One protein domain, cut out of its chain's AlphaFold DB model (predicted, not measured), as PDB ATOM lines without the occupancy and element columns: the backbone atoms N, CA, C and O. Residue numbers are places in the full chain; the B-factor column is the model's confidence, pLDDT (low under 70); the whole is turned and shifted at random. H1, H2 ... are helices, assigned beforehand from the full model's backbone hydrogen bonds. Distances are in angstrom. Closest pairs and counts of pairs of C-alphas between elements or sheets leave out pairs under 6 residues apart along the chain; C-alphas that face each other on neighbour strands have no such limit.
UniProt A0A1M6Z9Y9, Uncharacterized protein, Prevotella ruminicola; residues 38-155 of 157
ATOM      1  N   ALA A  38     127.071 124.514  60.955       91.81
ATOM      2  CA  ALA A  38     125.861 125.240  60.556       91.81
ATOM      3  C   ALA A  38     125.047 124.510  59.473       91.81
ATOM      4  O   ALA A  38     123.819 124.480  59.536       91.81
ATOM      5  N   GLN A  39     125.721 123.891  58.497       91.31
ATOM      6  CA  GLN A  39     125.051 123.094  57.473       91.31
ATOM      7  C   GLN A  39     124.431 121.828  58.079       91.31
ATOM      8  O   GLN A  39     123.278 121.531  57.787       91.31
ATOM      9  N   VAL A  40     125.142 121.145  58.987       92.81
ATOM     10  CA  VAL A  40     124.601 119.989  59.725       92.81
ATOM     11  C   VAL A  40     123.339 120.365  60.494       92.81
ATOM     12  O   VAL A  40     122.341 119.665  60.377       92.81
ATOM     13  N   VAL A  41     123.346 121.477  61.233       95.31
ATOM     14  CA  VAL A  41     122.161 121.953  61.969       95.31
ATOM     15  C   VAL A  41     120.977 122.148  61.021       95.31
ATOM     16  O   VAL A  41     119.900 121.608  61.265       95.31
ATOM     17  N   LYS A  42     121.187 122.845  59.897       94.88
ATOM     18  CA  LYS A  42     120.143 123.075  58.890       94.88
ATOM     19  C   LYS A  42     119.585 121.767  58.319       94.88
ATOM     20  O   LYS A  42     118.366 121.615  58.215       94.88
ATOM     21  N   ASP A  43     120.459 120.835  57.955       93.25
ATOM     22  CA  ASP A  43     120.067 119.568  57.333       93.25
ATOM     23  C   ASP A  43     119.354 118.644  58.328       93.25
ATOM     24  O   ASP A  43     118.363 118.002  57.976       93.25
ATOM     25  N   VAL A  44     119.795 118.631  59.590       95.06
ATOM     26  CA  VAL A  44     119.127 117.893  60.667       95.06
ATOM     27  C   VAL A  44     117.741 118.473  60.934       95.06
ATOM     28  O   VAL A  44     116.790 117.695  60.973       95.06
ATOM     29  N   CYS A  45     117.584 119.800  61.027       94.94
ATOM     30  CA  CYS A  45     116.269 120.441  61.170       94.94
ATOM     31  C   CYS A  45     115.308 120.026  60.046       94.94
ATOM     32  O   CYS A  45     114.182 119.602  60.304       94.94
ATOM     33  N   ALA A  46     115.763 120.086  58.790       93.56
ATOM     34  CA  ALA A  46     114.952 119.684  57.641       93.56
ATOM     35  C   ALA A  46     114.593 118.188  57.661       93.56
ATOM     36  O   ALA A  46     113.516 117.793  57.212       93.56
ATOM     37  N   TYR A  47     115.489 117.345  58.177       93.25
ATOM     38  CA  TYR A  47     115.271 115.908  58.299       93.25
ATOM     39  C   TYR A  47     114.248 115.567  59.388       93.25
ATOM     40  O   TYR A  47     113.322 114.799  59.131       93.25
ATOM     41  N   VAL A  48     114.359 116.163  60.580       94.88
ATOM     42  CA  VAL A  48     113.434 115.898  61.699       94.88
ATOM     43  C   VAL A  48     112.064 116.549  61.491       94.88
ATOM     44  O   VAL A  48     111.060 116.003  61.942       94.88
ATOM     45  N   ALA A  49     111.975 117.633  60.713       94.06
ATOM     46  CA  ALA A  49     110.695 118.231  60.326       94.06
ATOM     47  C   ALA A  49     109.765 117.242  59.595       94.06
ATOM     48  O   ALA A  49     108.542 117.357  59.682       94.06
ATOM     49  N   ARG A  50     110.321 116.219  58.928       93.44
ATOM     50  CA  ARG A  50     109.549 115.181  58.223       93.44
ATOM     51  C   ARG A  50     108.691 114.328  59.155       93.44
ATOM     52  O   ARG A  50     107.700 113.767  58.708       93.44
ATOM     53  N   ILE A  51     109.060 114.230  60.433       93.50
ATOM     54  CA  ILE A  51     108.339 113.439  61.442       93.50
ATOM     55  C   ILE A  51     107.532 114.309  62.410       93.50
ATOM     56  O   ILE A  51     107.051 113.802  63.423       93.50
ATOM     57  N   ARG A  52     107.338 115.603  62.107       93.94
ATOM     58  CA  ARG A  52     106.567 116.534  62.952       93.94
ATOM     59  C   ARG A  52     105.154 116.029  63.248       93.94
ATOM     60  O   ARG A  52     104.653 116.207  64.349       93.94
ATOM     61  N   THR A  53     104.538 115.318  62.307       94.00
ATOM     62  CA  THR A  53     103.204 114.714  62.474       94.00
ATOM     63  C   THR A  53     103.136 113.633  63.556       94.00
ATOM     64  O   THR A  53     102.046 113.183  63.894       94.00
ATOM     65  N   PHE A  54     104.277 113.155  64.063       95.25
ATOM     66  CA  PHE A  54     104.345 112.169  65.145       95.25
ATOM     67  C   PHE A  54     104.642 112.784  66.509       95.25
ATOM     68  O   PHE A  54     104.809 112.034  67.469       95.25
ATOM     69  N   VAL A  55     104.735 114.106  66.619       95.75
ATOM     70  CA  VAL A  55     104.885 114.779  67.913       95.75
ATOM     71  C   VAL A  55     103.617 114.551  68.742       95.75
ATOM     72  O   VAL A  55     102.512 114.463  68.203       95.75
ATOM     73  N   THR A  56     103.773 114.344  70.046       95.38
ATOM     74  CA  THR A  56     102.637 114.232  70.971       95.38
ATOM     75  C   THR A  56     102.081 115.612  71.306       95.38
ATOM     76  O   THR A  56     102.788 116.614  71.223       95.38
ATOM     77  N   ASN A  57     100.813 115.674  71.711       94.25
ATOM     78  CA  ASN A  57     100.142 116.946  72.001       94.25
ATOM     79  C   ASN A  57     100.889 117.781  73.057       94.25
ATOM     80  O   ASN A  57     100.933 119.001  72.944       94.25
ATOM     81  N   ASP A  58     101.526 117.124  74.030       93.81
ATOM     82  CA  ASP A  58     102.269 117.781  75.112       93.81
ATOM     83  C   ASP A  58     103.493 118.566  74.606       93.81
ATOM     84  O   ASP A  58     103.950 119.489  75.274       93.81
ATOM     85  N   TYR A  59     104.018 118.221  73.423       95.38
ATOM     86  CA  TYR A  59     105.228 118.824  72.856       95.38
ATOM     87  C   TYR A  59     104.996 119.537  71.520       95.38
ATOM     88  O   TYR A  59     105.941 120.086  70.954       95.38
ATOM     89  N   GLU A  60     103.771 119.546  70.991       93.81
ATOM     90  CA  GLU A  60     103.472 120.072  69.650       93.81
ATOM     91  C   GLU A  60     103.887 121.542  69.482       93.81
ATOM     92  O   GLU A  60     104.400 121.931  68.429       93.81
ATOM     93  N   THR A  61     103.722 122.343  70.535       93.88
ATOM     94  CA  THR A  61     104.060 123.772  70.550       93.88
ATOM     95  C   THR A  61     105.538 124.055  70.810       93.88
ATOM     96  O   THR A  61     106.004 125.130  70.453       93.88
ATOM     97  N   VAL A  62     106.280 123.106  71.395       95.06
ATOM     98  CA  VAL A  62     107.669 123.304  71.859       95.06
ATOM     99  C   VAL A  62     108.696 122.457  71.108       95.06
ATOM    100  O   VAL A  62     109.893 122.576  71.351       95.06
ATOM    101  N   ILE A  63     108.271 121.593  70.181       95.75
ATOM    102  CA  ILE A  63     109.172 120.671  69.473       95.75
ATOM    103  C   ILE A  63     110.278 121.386  68.690       95.75
ATOM    104  O   ILE A  63     111.411 120.902  68.655       95.75
ATOM    105  N   ASP A  64     109.963 122.527  68.078       94.56
ATOM    106  CA  ASP A  64     110.938 123.309  67.316       94.56
ATOM    107  C   ASP A  64     112.014 123.889  68.257       94.56
ATOM    108  O   ASP A  64     113.205 123.740  67.987       94.56
ATOM    109  N   GLU A  65     111.606 124.434  69.409       95.88
ATOM    110  CA  GLU A  65     112.508 124.952  70.452       95.88
ATOM    111  C   GLU A  65     113.355 123.837  71.082       95.88
ATOM    112  O   GLU A  65     114.551 124.002  71.324       95.88
ATOM    113  N   LEU A  66     112.761 122.664  71.305       96.62
ATOM    114  CA  LEU A  66     113.456 121.498  71.841       96.62
ATOM    115  C   LEU A  66     114.586 121.053  70.903       96.62
ATOM    116  O   LEU A  66     115.700 120.777  71.356       96.62
ATOM    117  N   TRP A  67     114.328 120.993  69.592       97.31
ATOM    118  CA  TRP A  67     115.372 120.683  68.614       97.31
ATOM    119  C   TRP A  67     116.403 121.793  68.491       97.31
ATOM    120  O   TRP A  67     117.589 121.482  68.378       97.31
ATOM    121  N   GLU A  68     115.993 123.057  68.556       96.00
ATOM    122  CA  GLU A  68     116.923 124.183  68.608       96.00
ATOM    123  C   GLU A  68     117.876 124.048  69.800       96.00
ATOM    124  O   GLU A  68     119.088 124.167  69.632       96.00
ATOM    125  N   GLN A  69     117.372 123.675  70.977       96.75
ATOM    126  CA  GLN A  69     118.187 123.491  72.175       96.75
ATOM    127  C   GLN A  69     119.116 122.264  72.100       96.75
ATOM    128  O   GLN A  69     120.253 122.284  72.585       96.75
ATOM    129  N   ILE A  70     118.674 121.184  71.451       96.50
ATOM    130  CA  ILE A  70     119.545 120.043  71.123       96.50
ATOM    131  C   ILE A  70     120.672 120.489  70.181       96.50
ATOM    132  O   ILE A  70     121.830 120.120  70.386       96.50
ATOM    133  N   LEU A  71     120.347 121.291  69.166       96.62
ATOM    134  CA  LEU A  71     121.268 121.723  68.113       96.62
ATOM    135  C   LEU A  71     122.111 122.953  68.487       96.62
ATOM    136  O   LEU A  71     123.089 123.244  67.801       96.62
ATOM    137  N   SER A  72     121.805 123.628  69.593       95.44
ATOM    138  CA  SER A  72     122.657 124.652  70.209       95.44
ATOM    139  C   SER A  72     123.754 124.038  71.091       95.44
ATOM    140  O   SER A  72     124.760 124.682  71.398       95.44
ATOM    141  N   THR A  73     123.611 122.763  71.467       95.62
ATOM    142  CA  THR A  73     124.589 122.051  72.295       95.62
ATOM    143  C   THR A  73     125.742 121.521  71.440       95.62
ATOM    144  O   THR A  73     125.600 120.530  70.725       95.62
ATOM    145  N   GLU A  74     126.929 122.122  71.577       94.25
ATOM    146  CA  GLU A  74     128.105 121.815  70.745       94.25
ATOM    147  C   GLU A  74     128.428 120.315  70.642       94.25
ATOM    148  O   GLU A  74     128.608 119.795  69.545       94.25
ATOM    149  N   GLN A  75     128.448 119.605  71.769       94.38
ATOM    150  CA  GLN A  75     128.776 118.176  71.812       94.38
ATOM    151  C   GLN A  75     127.740 117.309  71.081       94.38
ATOM    152  O   GLN A  75     128.088 116.278  70.513       94.38
ATOM    153  N   LEU A  76     126.468 117.728  71.071       94.62
ATOM    154  CA  LEU A  76     125.425 117.044  70.309       94.62
ATOM    155  C   LEU A  76     125.583 117.332  68.816       94.62
ATOM    156  O   LEU A  76     125.487 116.407  68.019       94.62
ATOM    157  N   VAL A  77     125.928 118.560  68.422       95.06
ATOM    158  CA  VAL A  77     126.241 118.865  67.017       95.06
ATOM    159  C   VAL A  77     127.453 118.067  66.539       95.06
ATOM    160  O   VAL A  77     127.414 117.487  65.457       95.06
ATOM    161  N   GLU A  78     128.506 117.960  67.350       93.00
ATOM    162  CA  GLU A  78     129.681 117.132  67.048       93.00
ATOM    163  C   GLU A  78     129.327 115.655  66.898       93.00
ATOM    164  O   GLU A  78     129.811 114.993  65.978       93.00
ATOM    165  N   TYR A  79     128.425 115.156  67.742       92.69
ATOM    166  CA  TYR A  79     127.891 113.805  67.629       92.69
ATOM    167  C   TYR A  79     127.144 113.573  66.305       92.69
ATOM    168  O   TYR A  79     127.132 112.451  65.799       92.69
ATOM    169  N   LEU A  80     126.559 114.615  65.709       93.75
ATOM    170  CA  LEU A  80     125.834 114.553  64.435       93.75
ATOM    171  C   LEU A  80     126.717 114.790  63.201       93.75
ATOM    172  O   LEU A  80     126.256 114.579  62.078       93.75
ATOM    173  N   MET A  81     127.978 115.191  63.373       91.81
ATOM    174  CA  MET A  81     128.883 115.429  62.251       91.81
ATOM    175  C   MET A  81     129.132 114.141  61.447       91.81
ATOM    176  O   MET A  81     129.274 113.057  62.026       91.81
ATOM    177  N   PRO A  82     129.241 114.229  60.109       87.81
ATOM    178  CA  PRO A  82     129.543 113.072  59.280       87.81
ATOM    179  C   PRO A  82     130.909 112.484  59.657       87.81
ATOM    180  O   PRO A  82     131.933 113.172  59.680       87.81
ATOM    181  N   LYS A  83     130.939 111.183  59.953       82.44
ATOM    182  CA  LYS A  83     132.169 110.491  60.359       82.44
ATOM    183  C   LYS A  83     132.970 110.047  59.128       82.44
ATOM    184  O   LYS A  83     132.373 109.548  58.175       82.44
ATOM    185  N   PRO A  84     134.318 110.068  59.167       65.25
ATOM    186  CA  PRO A  84     135.169 109.716  58.019       65.25
ATOM    187  C   PRO A  84     134.926 108.320  57.419       65.25
ATOM    188  O   PRO A  84     135.269 108.065  56.269       65.25
ATOM    189  N   LYS A  85     134.354 107.391  58.198       62.19
ATOM    190  CA  LYS A  85     134.051 106.013  57.775       62.19
ATOM    191  C   LYS A  85     132.598 105.812  57.323       62.19
ATOM    192  O   LYS A  85     132.244 104.714  56.894       62.19
ATOM    193  N   ALA A  86     131.748 106.833  57.413       59.88
ATOM    194  CA  ALA A  86     130.336 106.724  57.084       59.88
ATOM    195  C   ALA A  86     130.132 106.838  55.564       59.88
ATOM    196  O   ALA A  86     129.823 107.899  55.033       59.88
ATOM    197  N   ARG A  87     130.285 105.716  54.849       58.69
ATOM    198  CA  ARG A  87     130.108 105.639  53.381       58.69
ATOM    199  C   ARG A  87     128.761 106.192  52.880       58.69
ATOM    200  O   ARG A  87     128.679 106.601  51.727       58.69
ATOM    201  N   LEU A  88     127.732 106.185  53.731       62.75
ATOM    202  CA  LEU A  88     126.341 106.507  53.388       62.75
ATOM    203  C   LEU A  88     125.844 107.849  53.956       62.75
ATOM    204  O   LEU A  88     124.775 108.301  53.570       62.75
ATOM    205  N   CYS A  89     126.600 108.496  54.849       68.31
ATOM    206  CA  CYS A  89     126.156 109.692  55.573       68.31
ATOM    207  C   CYS A  89     127.121 110.849  55.300       68.31
ATOM    208  O   CYS A  89     127.994 111.142  56.114       68.31
ATOM    209  N   LYS A  90     127.006 111.452  54.111       73.06
ATOM    210  CA  LYS A  90     127.909 112.525  53.654       73.06
ATOM    211  C   LYS A  90     127.508 113.922  54.139       73.06
ATOM    212  O   LYS A  90     128.340 114.817  54.095       73.06
ATOM    213  N   GLU A  91     126.259 114.099  54.562       85.06
ATOM    214  CA  GLU A  91     125.710 115.384  55.022       85.06
ATOM    215  C   GLU A  91     125.762 115.471  56.551       85.06
ATOM    216  O   GLU A  91     126.423 116.342  57.098       85.06
ATOM    217  N   PHE A  92     125.167 114.504  57.245       90.25
ATOM    218  CA  PHE A  92     125.217 114.366  58.703       90.25
ATOM    219  C   PHE A  92     125.019 112.900  59.101       90.25
ATOM    220  O   PHE A  92     124.565 112.078  58.299       90.25
ATOM    221  N   ASP A  93     125.356 112.543  60.339       90.69
ATOM    222  CA  ASP A  93     125.227 111.187  60.870       90.69
ATOM    223  C   ASP A  93     123.757 110.841  61.195       90.69
ATOM    224  O   ASP A  93     123.292 110.949  62.332       90.69
ATOM    225  N   LYS A  94     123.018 110.390  60.170       89.69
ATOM    226  CA  LYS A  94     121.616 109.940  60.278       89.69
ATOM    227  C   LYS A  94     121.401 108.861  61.346       89.69
ATOM    228  O   LYS A  94     120.337 108.835  61.963       89.69
ATOM    229  N   TYR A  95     122.393 107.998  61.604       88.44
ATOM    230  CA  TYR A  95     122.296 106.981  62.659       88.44
ATOM    231  C   TYR A  95     122.098 107.641  64.024       88.44
ATOM    232  O   TYR A  95     121.229 107.242  64.797       88.44
ATOM    233  N   ASN A  96     122.883 108.681  64.293       91.38
ATOM    234  CA  ASN A  96     122.860 109.396  65.558       91.38
ATOM    235  C   ASN A  96     121.602 110.262  65.696       91.38
ATOM    236  O   ASN A  96     121.029 110.300  66.781       91.38
ATOM    237  N   VAL A  97     121.094 110.854  64.609       93.38
ATOM    238  CA  VAL A  97     119.788 111.541  64.640       93.38
ATOM    239  C   VAL A  97     118.665 110.572  65.019       93.38
ATOM    240  O   VAL A  97     117.855 110.875  65.892       93.38
ATOM    241  N   VAL A  98     118.643 109.373  64.431       91.62
ATOM    242  CA  VAL A  98     117.636 108.348  64.755       91.62
ATOM    243  C   VAL A  98     117.755 107.863  66.205       91.62
ATOM    244  O   VAL A  98     116.736 107.620  66.851       91.62
ATOM    245  N   ARG A  99     118.971 107.788  66.759       92.62
ATOM    246  CA  ARG A  99     119.185 107.504  68.188       92.62
ATOM    247  C   ARG A  99     118.602 108.594  69.087       92.62
ATOM    248  O   ARG A  99     117.948 108.260  70.072       92.62
ATOM    249  N   ILE A 100     118.787 109.871  68.738       95.19
ATOM    250  CA  ILE A 100     118.165 110.996  69.459       95.19
ATOM    251  C   ILE A 100     116.639 110.876  69.396       95.19
ATOM    252  O   ILE A 100     115.991 110.934  70.436       95.19
ATOM    253  N   ILE A 101     116.063 110.622  68.214       94.50
ATOM    254  CA  ILE A 101     114.612 110.404  68.056       94.50
ATOM    255  C   ILE A 101     114.127 109.256  68.954       94.50
ATOM    256  O   ILE A 101     113.087 109.391  69.592       94.50
ATOM    257  N   GLY A 102     114.888 108.162  69.056       92.44
ATOM    258  CA  GLY A 102     114.589 107.056  69.970       92.44
ATOM    259  C   GLY A 102     114.498 107.501  71.434       92.44
ATOM    260  O   GLY A 102     113.523 107.181  72.110       92.44
ATOM    261  N   VAL A 103     115.454 108.312  71.904       93.56
ATOM    262  CA  VAL A 103     115.434 108.888  73.264       93.56
ATOM    263  C   VAL A 103     114.232 109.818  73.462       93.56
ATOM    264  O   VAL A 103     113.566 109.758  74.494       93.56
ATOM    265  N   LEU A 104     113.925 110.664  72.477       94.62
ATOM    266  CA  LEU A 104     112.772 111.569  72.526       94.62
ATOM    267  C   LEU A 104     111.447 110.790  72.572       94.62
ATOM    268  O   LEU A 104     110.545 111.145  73.329       94.62
ATOM    269  N   ARG A 105     111.352 109.675  71.840       92.88
ATOM    270  CA  ARG A 105     110.209 108.754  71.891       92.88
ATOM    271  C   ARG A 105     110.062 108.104  73.268       92.88
ATOM    272  O   ARG A 105     108.958 108.070  73.797       92.88
ATOM    273  N   GLU A 106     111.154 107.631  73.871       91.56
ATOM    274  CA  GLU A 106     111.142 107.095  75.247       91.56
ATOM    275  C   GLU A 106     110.665 108.126  76.278       91.56
ATOM    276  O   GLU A 106     110.068 107.764  77.287       91.56
ATOM    277  N   LYS A 107     110.918 109.413  76.021       92.69
ATOM    278  CA  LYS A 107     110.474 110.528  76.864       92.69
ATOM    279  C   LYS A 107     109.074 111.054  76.529       92.69
ATOM    280  O   LYS A 107     108.642 112.023  77.143       92.69
ATOM    281  N   GLY A 108     108.368 110.420  75.593       93.69
ATOM    282  CA  GLY A 108     107.002 110.789  75.225       93.69
ATOM    283  C   GLY A 108     106.889 112.011  74.314       93.69
ATOM    284  O   GLY A 108     105.776 112.460  74.078       93.69
ATOM    285  N   VAL A 109     107.995 112.527  73.767       95.56
ATOM    286  CA  VAL A 109     107.994 113.667  72.825       95.56
ATOM    287  C   VAL A 109     107.378 113.274  71.482       95.56
ATOM    288  O   VAL A 109     106.690 114.062  70.836       95.56
ATOM    289  N   TYR A 110     107.604 112.029  71.062       95.12
ATOM    290  CA  TYR A 110     106.989 111.462  69.868       95.12
ATOM    291  C   TYR A 110     106.139 110.235  70.194       95.12
ATOM    292  O   TYR A 110     106.458 109.459  71.096       95.12
ATOM    293  N   GLN A 111     105.083 110.033  69.409       92.62
ATOM    294  CA  GLN A 111     104.145 108.922  69.530       92.62
ATOM    295  C   GLN A 111     104.841 107.562  69.370       92.62
ATOM    296  O   GLN A 111     105.668 107.354  68.483       92.62
ATOM    297  N   TYR A 112     104.468 106.580  70.190       85.25
ATOM    298  CA  TYR A 112     105.050 105.241  70.103       85.25
ATOM    299  C   TYR A 112     104.443 104.442  68.933       85.25
ATOM    300  O   TYR A 112     103.467 103.710  69.089       85.25
ATOM    301  N   TYR A 113     105.019 104.590  67.738       79.69
ATOM    302  CA  TYR A 113     104.697 103.781  66.555       79.69
ATOM    303  C   TYR A 113     105.768 102.736  66.242       79.69
ATOM    304  O   TYR A 113     106.899 102.803  66.719       79.69
ATOM    305  N   SER A 114     105.429 101.807  65.341       79.75
ATOM    306  CA  SER A 114     106.413 100.933  64.704       79.75
ATOM    307  C   SER A 114     107.484 101.753  63.983       79.75
ATOM    308  O   SER A 114     107.137 102.664  63.222       79.75
ATOM    309  N   ASP A 115     108.748 101.348  64.100       82.69
ATOM    310  CA  ASP A 115     109.884 102.011  63.445       82.69
ATOM    311  C   ASP A 115     109.683 102.183  61.926       82.69
ATOM    312  O   ASP A 115     110.152 103.152  61.342       82.69
ATOM    313  N   ARG A 116     108.903 101.302  61.278       83.31
ATOM    314  CA  ARG A 116     108.550 101.392  59.849       83.31
ATOM    315  C   ARG A 116     107.801 102.678  59.466       83.31
ATOM    316  O   ARG A 116     107.964 103.150  58.348       83.31
ATOM    317  N   LYS A 117     106.977 103.238  60.360       86.50
ATOM    318  CA  LYS A 117     106.241 104.486  60.087       86.50
ATOM    319  C   LYS A 117     107.172 105.695  60.084       86.50
ATOM    320  O   LYS A 117     107.042 106.553  59.221       86.50
ATOM    321  N   TYR A 118     108.119 105.736  61.018       87.56
ATOM    322  CA  TYR A 118     109.176 106.748  61.020       87.56
ATOM    323  C   TYR A 118     110.068 106.611  59.798       87.56
ATOM    324  O   TYR A 118     110.356 107.603  59.139       87.56
ATOM    325  N   ASP A 119     110.452 105.376  59.475       86.19
ATOM    326  CA  ASP A 119     111.307 105.085  58.331       86.19
ATOM    327  C   ASP A 119     110.712 105.612  57.022       86.19
ATOM    328  O   ASP A 119     111.394 106.284  56.260       86.19
ATOM    329  N   ALA A 120     109.407 105.404  56.820       86.50
ATOM    330  CA  ALA A 120     108.694 105.874  55.637       86.50
ATOM    331  C   ALA A 120     108.691 107.407  55.474       86.50
ATOM    332  O   ALA A 120     108.607 107.892  54.349       86.50
ATOM    333  N   LEU A 121     108.768 108.171  56.569       88.44
ATOM    334  CA  LEU A 121     108.829 109.639  56.520       88.44
ATOM    335  C   LEU A 121     110.265 110.160  56.422       88.44
ATOM    336  O   LEU A 121     110.523 111.165  55.759       88.44
ATOM    337  N   LEU A 122     111.208 109.496  57.089       88.25
ATOM    338  CA  LEU A 122     112.609 109.905  57.117       88.25
ATOM    339  C   LEU A 122     113.340 109.542  55.817       88.25
ATOM    340  O   LEU A 122     114.126 110.349  55.317       88.25
ATOM    341  N   GLU A 123     113.032 108.377  55.245       84.88
ATOM    342  CA  GLU A 123     113.621 107.829  54.019       84.88
ATOM    343  C   GLU A 123     112.508 107.425  53.020       84.88
ATOM    344  O   GLU A 123     112.251 106.239  52.802       84.88
ATOM    345  N   PRO A 124     111.815 108.402  52.400       67.12
ATOM    346  CA  PRO A 124     110.610 108.170  51.589       67.12
ATOM    347  C   PRO A 124     110.829 107.358  50.299       67.12
ATOM    348  O   PRO A 124     109.858 106.939  49.670       67.12
ATOM    349  N   ASP A 125     112.075 107.061  49.921       70.31
ATOM    350  CA  ASP A 125     112.442 106.384  48.668       70.31
ATOM    351  C   ASP A 125     112.115 104.869  48.646       70.31
ATOM    352  O   ASP A 125     112.595 104.123  47.788       70.31
ATOM    353  N   GLY A 126     111.312 104.379  49.597       54.47
ATOM    354  CA  GLY A 126     110.724 103.032  49.605       54.47
ATOM    355  C   GLY A 126     111.695 101.877  49.877       54.47
ATOM    356  O   GLY A 126     111.268 100.724  49.965       54.47
ATOM    357  N   LYS A 127     112.993 102.154  50.033       64.69
ATOM    358  CA  LYS A 127     113.994 101.173  50.466       64.69
ATOM    359  C   LYS A 127     114.030 101.146  51.989       64.69
ATOM    360  O   LYS A 127     114.092 102.204  52.603       64.69
ATOM    361  N   GLU A 128     114.026  99.953  52.589       60.91
ATOM    362  CA  GLU A 128     114.237  99.840  54.036       60.91
ATOM    363  C   GLU A 128     115.542 100.532  54.414       60.91
ATOM    364  O   GLU A 128     116.615 100.208  53.889       60.91
ATOM    365  N   SER A 129     115.450 101.486  55.333       70.25
ATOM    366  CA  SER A 129     116.627 102.206  55.764       70.25
ATOM    367  C   SER A 129     117.489 101.341  56.679       70.25
ATOM    368  O   SER A 129     116.985 100.778  57.662       70.25
ATOM    369  N   PRO A 130     118.820 101.312  56.486       73.06
ATOM    370  CA  PRO A 130     119.713 100.727  57.481       73.06
ATOM    371  C   PRO A 130     119.645 101.474  58.826       73.06
ATOM    372  O   PRO A 130     120.093 100.934  59.841       73.06
ATOM    373  N   TYR A 131     119.094 102.696  58.857       73.06
ATOM    374  CA  TYR A 131     118.986 103.537  60.050       73.06
ATOM    375  C   TYR A 131     117.840 103.108  60.979       73.06
ATOM    376  O   TYR A 131     117.916 103.364  62.179       73.06
ATOM    377  N   ARG A 132     116.827 102.387  60.477       75.38
ATOM    378  CA  ARG A 132     115.635 101.987  61.249       75.38
ATOM    379  C   ARG A 132     115.976 101.293  62.568       75.38
ATOM    380  O   ARG A 132     115.445 101.647  63.614       75.38
ATOM    381  N   ARG A 133     116.920 100.344  62.535       78.19
ATOM    382  CA  ARG A 133     117.326  99.547  63.713       78.19
ATOM    383  C   ARG A 133     117.885 100.382  64.871       78.19
ATOM    384  O   ARG A 133     118.009  99.874  65.977       78.19
ATOM    385  N   TYR A 134     118.258 101.635  64.619       78.94
ATOM    386  CA  TYR A 134     118.852 102.516  65.617       78.94
ATOM    387  C   TYR A 134     117.805 103.256  66.462       78.94
ATOM    388  O   TYR A 134     118.162 103.796  67.507       78.94
ATOM    389  N   MET A 135     116.522 103.223  66.074       75.06
ATOM    390  CA  MET A 135     115.419 103.921  66.755       75.06
ATOM    391  C   MET A 135     115.059 103.329  68.134       75.06
ATOM    392  O   MET A 135     114.260 103.900  68.871       75.06
ATOM    393  N   GLY A 136     115.691 102.216  68.521       68.81
ATOM    394  CA  GLY A 136     115.614 101.620  69.861       68.81
ATOM    395  C   GLY A 136     116.974 101.291  70.482       68.81
ATOM    396  O   GLY A 136     117.026 100.639  71.517       68.81
ATOM    397  N   MET A 137     118.082 101.706  69.858       78.62
ATOM    398  CA  MET A 137     119.424 101.475  70.413       78.62
ATOM    399  C   MET A 137     119.846 102.559  71.411       78.62
ATOM    400  O   MET A 137     120.812 102.365  72.144       78.62
ATOM    401  N   GLY A 138     119.143 103.696  71.424       76.38
ATOM    402  CA  GLY A 138     119.485 104.843  72.258       76.38
ATOM    403  C   GLY A 138     120.882 105.396  71.963       76.38
ATOM    404  O   GLY A 138     121.485 105.130  70.920       76.38
ATOM    405  N   ILE A 139     121.395 106.196  72.892       86.31
ATOM    406  CA  ILE A 139     122.733 106.788  72.816       86.31
ATOM    407  C   ILE A 139     123.624 106.073  73.826       86.31
ATOM    408  O   ILE A 139     123.371 106.128  75.026       86.31
ATOM    409  N   GLU A 140     124.665 105.407  73.324       85.44
ATOM    410  CA  GLU A 140     125.635 104.666  74.145       85.44
ATOM    411  C   GLU A 140     126.428 105.591  75.077       85.44
ATOM    412  O   GLU A 140     126.766 105.221  76.200       85.44
ATOM    413  N   GLU A 141     126.719 106.812  74.626       88.94
ATOM    414  CA  GLU A 141     127.450 107.788  75.420       88.94
ATOM    415  C   GLU A 141     126.542 108.400  76.497       88.94
ATOM    416  O   GLU A 141     125.686 109.249  76.225       88.94
ATOM    417  N   HIS A 142     126.739 107.970  77.744       87.56
ATOM    418  CA  HIS A 142     125.882 108.351  78.868       87.56
ATOM    419  C   HIS A 142     125.794 109.872  79.084       87.56
ATOM    420  O   HIS A 142     124.720 110.387  79.385       87.56
ATOM    421  N   SER A 143     126.893 110.608  78.891       91.50
ATOM    422  CA  SER A 143     126.939 112.077  79.000       91.50
ATOM    423  C   SER A 143     125.977 112.762  78.020       91.50
ATOM    424  O   SER A 143     125.235 113.664  78.414       91.50
ATOM    425  N   LEU A 144     125.948 112.317  76.760       92.12
ATOM    426  CA  LEU A 144     125.062 112.840  75.718       92.12
ATOM    427  C   LEU A 144     123.606 112.456  75.978       92.12
ATOM    428  O   LEU A 144     122.711 113.293  75.845       92.12
ATOM    429  N   LEU A 145     123.369 111.216  76.418       91.88
ATOM    430  CA  LEU A 145     122.039 110.762  76.817       91.88
ATOM    431  C   LEU A 145     121.474 111.626  77.953       91.88
ATOM    432  O   LEU A 145     120.343 112.102  77.862       91.88
ATOM    433  N   VAL A 146     122.260 111.862  79.007       93.25
ATOM    434  CA  VAL A 146     121.865 112.719  80.136       93.25
ATOM    435  C   VAL A 146     121.592 114.148  79.672       93.25
ATOM    436  O   VAL A 146     120.636 114.754  80.146       93.25
ATOM    437  N   LYS A 147     122.375 114.683  78.729       94.31
ATOM    438  CA  LYS A 147     122.139 116.023  78.167       94.31
ATOM    439  C   LYS A 147     120.787 116.131  77.476       94.31
ATOM    440  O   LYS A 147     120.036 117.041  77.798       94.31
ATOM    441  N   ILE A 148     120.449 115.189  76.595       94.19
ATOM    442  CA  ILE A 148     119.144 115.196  75.917       94.19
ATOM    443  C   ILE A 148     118.014 115.064  76.932       94.19
ATOM    444  O   ILE A 148     117.050 115.814  76.863       94.19
ATOM    445  N   ARG A 149     118.144 114.166  77.916       94.06
ATOM    446  CA  ARG A 149     117.125 114.004  78.963       94.06
ATOM    447  C   ARG A 149     116.903 115.293  79.756       94.06
ATOM    448  O   ARG A 149     115.756 115.679  79.926       94.06
ATOM    449  N   LYS A 150     117.981 115.979  80.146       94.56
ATOM    450  CA  LYS A 150     117.913 117.278  80.829       94.56
ATOM    451  C   LYS A 150     117.274 118.366  79.974       94.56
ATOM    452  O   LYS A 150     116.574 119.203  80.520       94.56
ATOM    453  N   ILE A 151     117.526 118.373  78.664       95.50
ATOM    454  CA  ILE A 151     116.860 119.305  77.746       95.50
ATOM    455  C   ILE A 151     115.359 119.016  77.737       95.50
ATOM    456  O   ILE A 151     114.581 119.926  77.964       95.50
ATOM    457  N   VAL A 152     114.946 117.758  77.561       94.12
ATOM    458  CA  VAL A 152     113.516 117.392  77.546       94.12
ATOM    459  C   VAL A 152     112.822 117.749  78.864       94.12
ATOM    460  O   VAL A 152     111.710 118.261  78.843       94.12
ATOM    461  N   GLU A 153     113.484 117.531  80.002       93.50
ATOM    462  CA  GLU A 153     112.967 117.871  81.338       93.50
ATOM    463  C   GLU A 153     112.657 119.371  81.507       93.50
ATOM    464  O   GLU A 153     111.814 119.714  82.326       93.50
ATOM    465  N   GLN A 154     113.268 120.266  80.720       93.06
ATOM    466  CA  GLN A 154     112.948 121.705  80.742       93.06
ATOM    467  C   GLN A 154     111.572 122.025  80.142       93.06
ATOM    468  O   GLN A 154     111.035 123.098  80.402       93.06
ATOM    469  N   TYR A 155     111.015 121.105  79.352       89.50
ATOM    470  CA  TYR A 155     109.741 121.255  78.648       89.50
ATOM    471  C   TYR A 155     108.643 120.342  79.213       89.50
ATOM    472  O   TYR A 155     107.532 120.322  78.692       89.50
TER     473      TYR A 155
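AT A GLANCE: This is residues 38 to 155 of the 157 residues of an uncharacterized protein of Prevotella ruminicola (UniProt A0A1M6Z9Y9). Seven helices form a rounded ball with H4 at its core: H1 and H2 run side by side, opposite ways, on one side of H4, and short H6 packs on the other. H3, H5 and H7 are set around it. The printed part has 118 residues, with helices H1 to H7 in chain order and no named strand; it is all helix and compact, with a radius of gyration of the C-alphas of 13.3 A and spans of 36 by 29 by 24 A.

HOW THE PARTS SIT: H1, residues 38 to 54, has a kink of 30 degrees near residue 48. H1 and H2, residues 63 to 72, are close but not clearly touching, at a shallow tilt of 25 degrees; their closest C-alphas, Val 41 and Leu 71, are 6.2 A apart. With residues 47 to 51 alone, H1 touches H5, residues 115 to 122, at a steep tilt of 53 degrees; closest C-alphas Arg 50 and Leu 121, 5.8 A. H4, residues 94 to 106, touches H6, residues 132 to 136; closest C-alphas Gly 102 and Met 135, 4.6 A. H4 touches H3, residues 74 to 80, with residues 94 to 97 alone; closest C-alphas Leu 80 and Asn 96, 6.1 A. H7, residues 142 to 153, touches H2; closest C-alphas Ile 70 and Ile 148, 6.8 A. Every O i to N i+4 pair is within hydrogen-bond range in H2, H3, H4 and H7, against 8 of 13 in H1, 3 of 4 in H5 and 0 of 1 in H6, where 1 of 2 O i to N i+3 pairs is.

IN THESE COORDINATES: H1 spans 25.6 A from C-alpha 38 at (125.861, 125.240, 60.556); H4 spans 18.5 A. H7 spans 16.2 A to C-alpha 153 at (112.967, 117.871, 81.338).

THE WHOLE: The C-alphas farthest apart, Asn 57 and Pro 84, are 38.4 A apart. The printed part has no cut; the link H3 to H4, 13 residues, is long. Eleven residues are under pLDDT 70: 84 to 89, 124, 126 to 128 and 136.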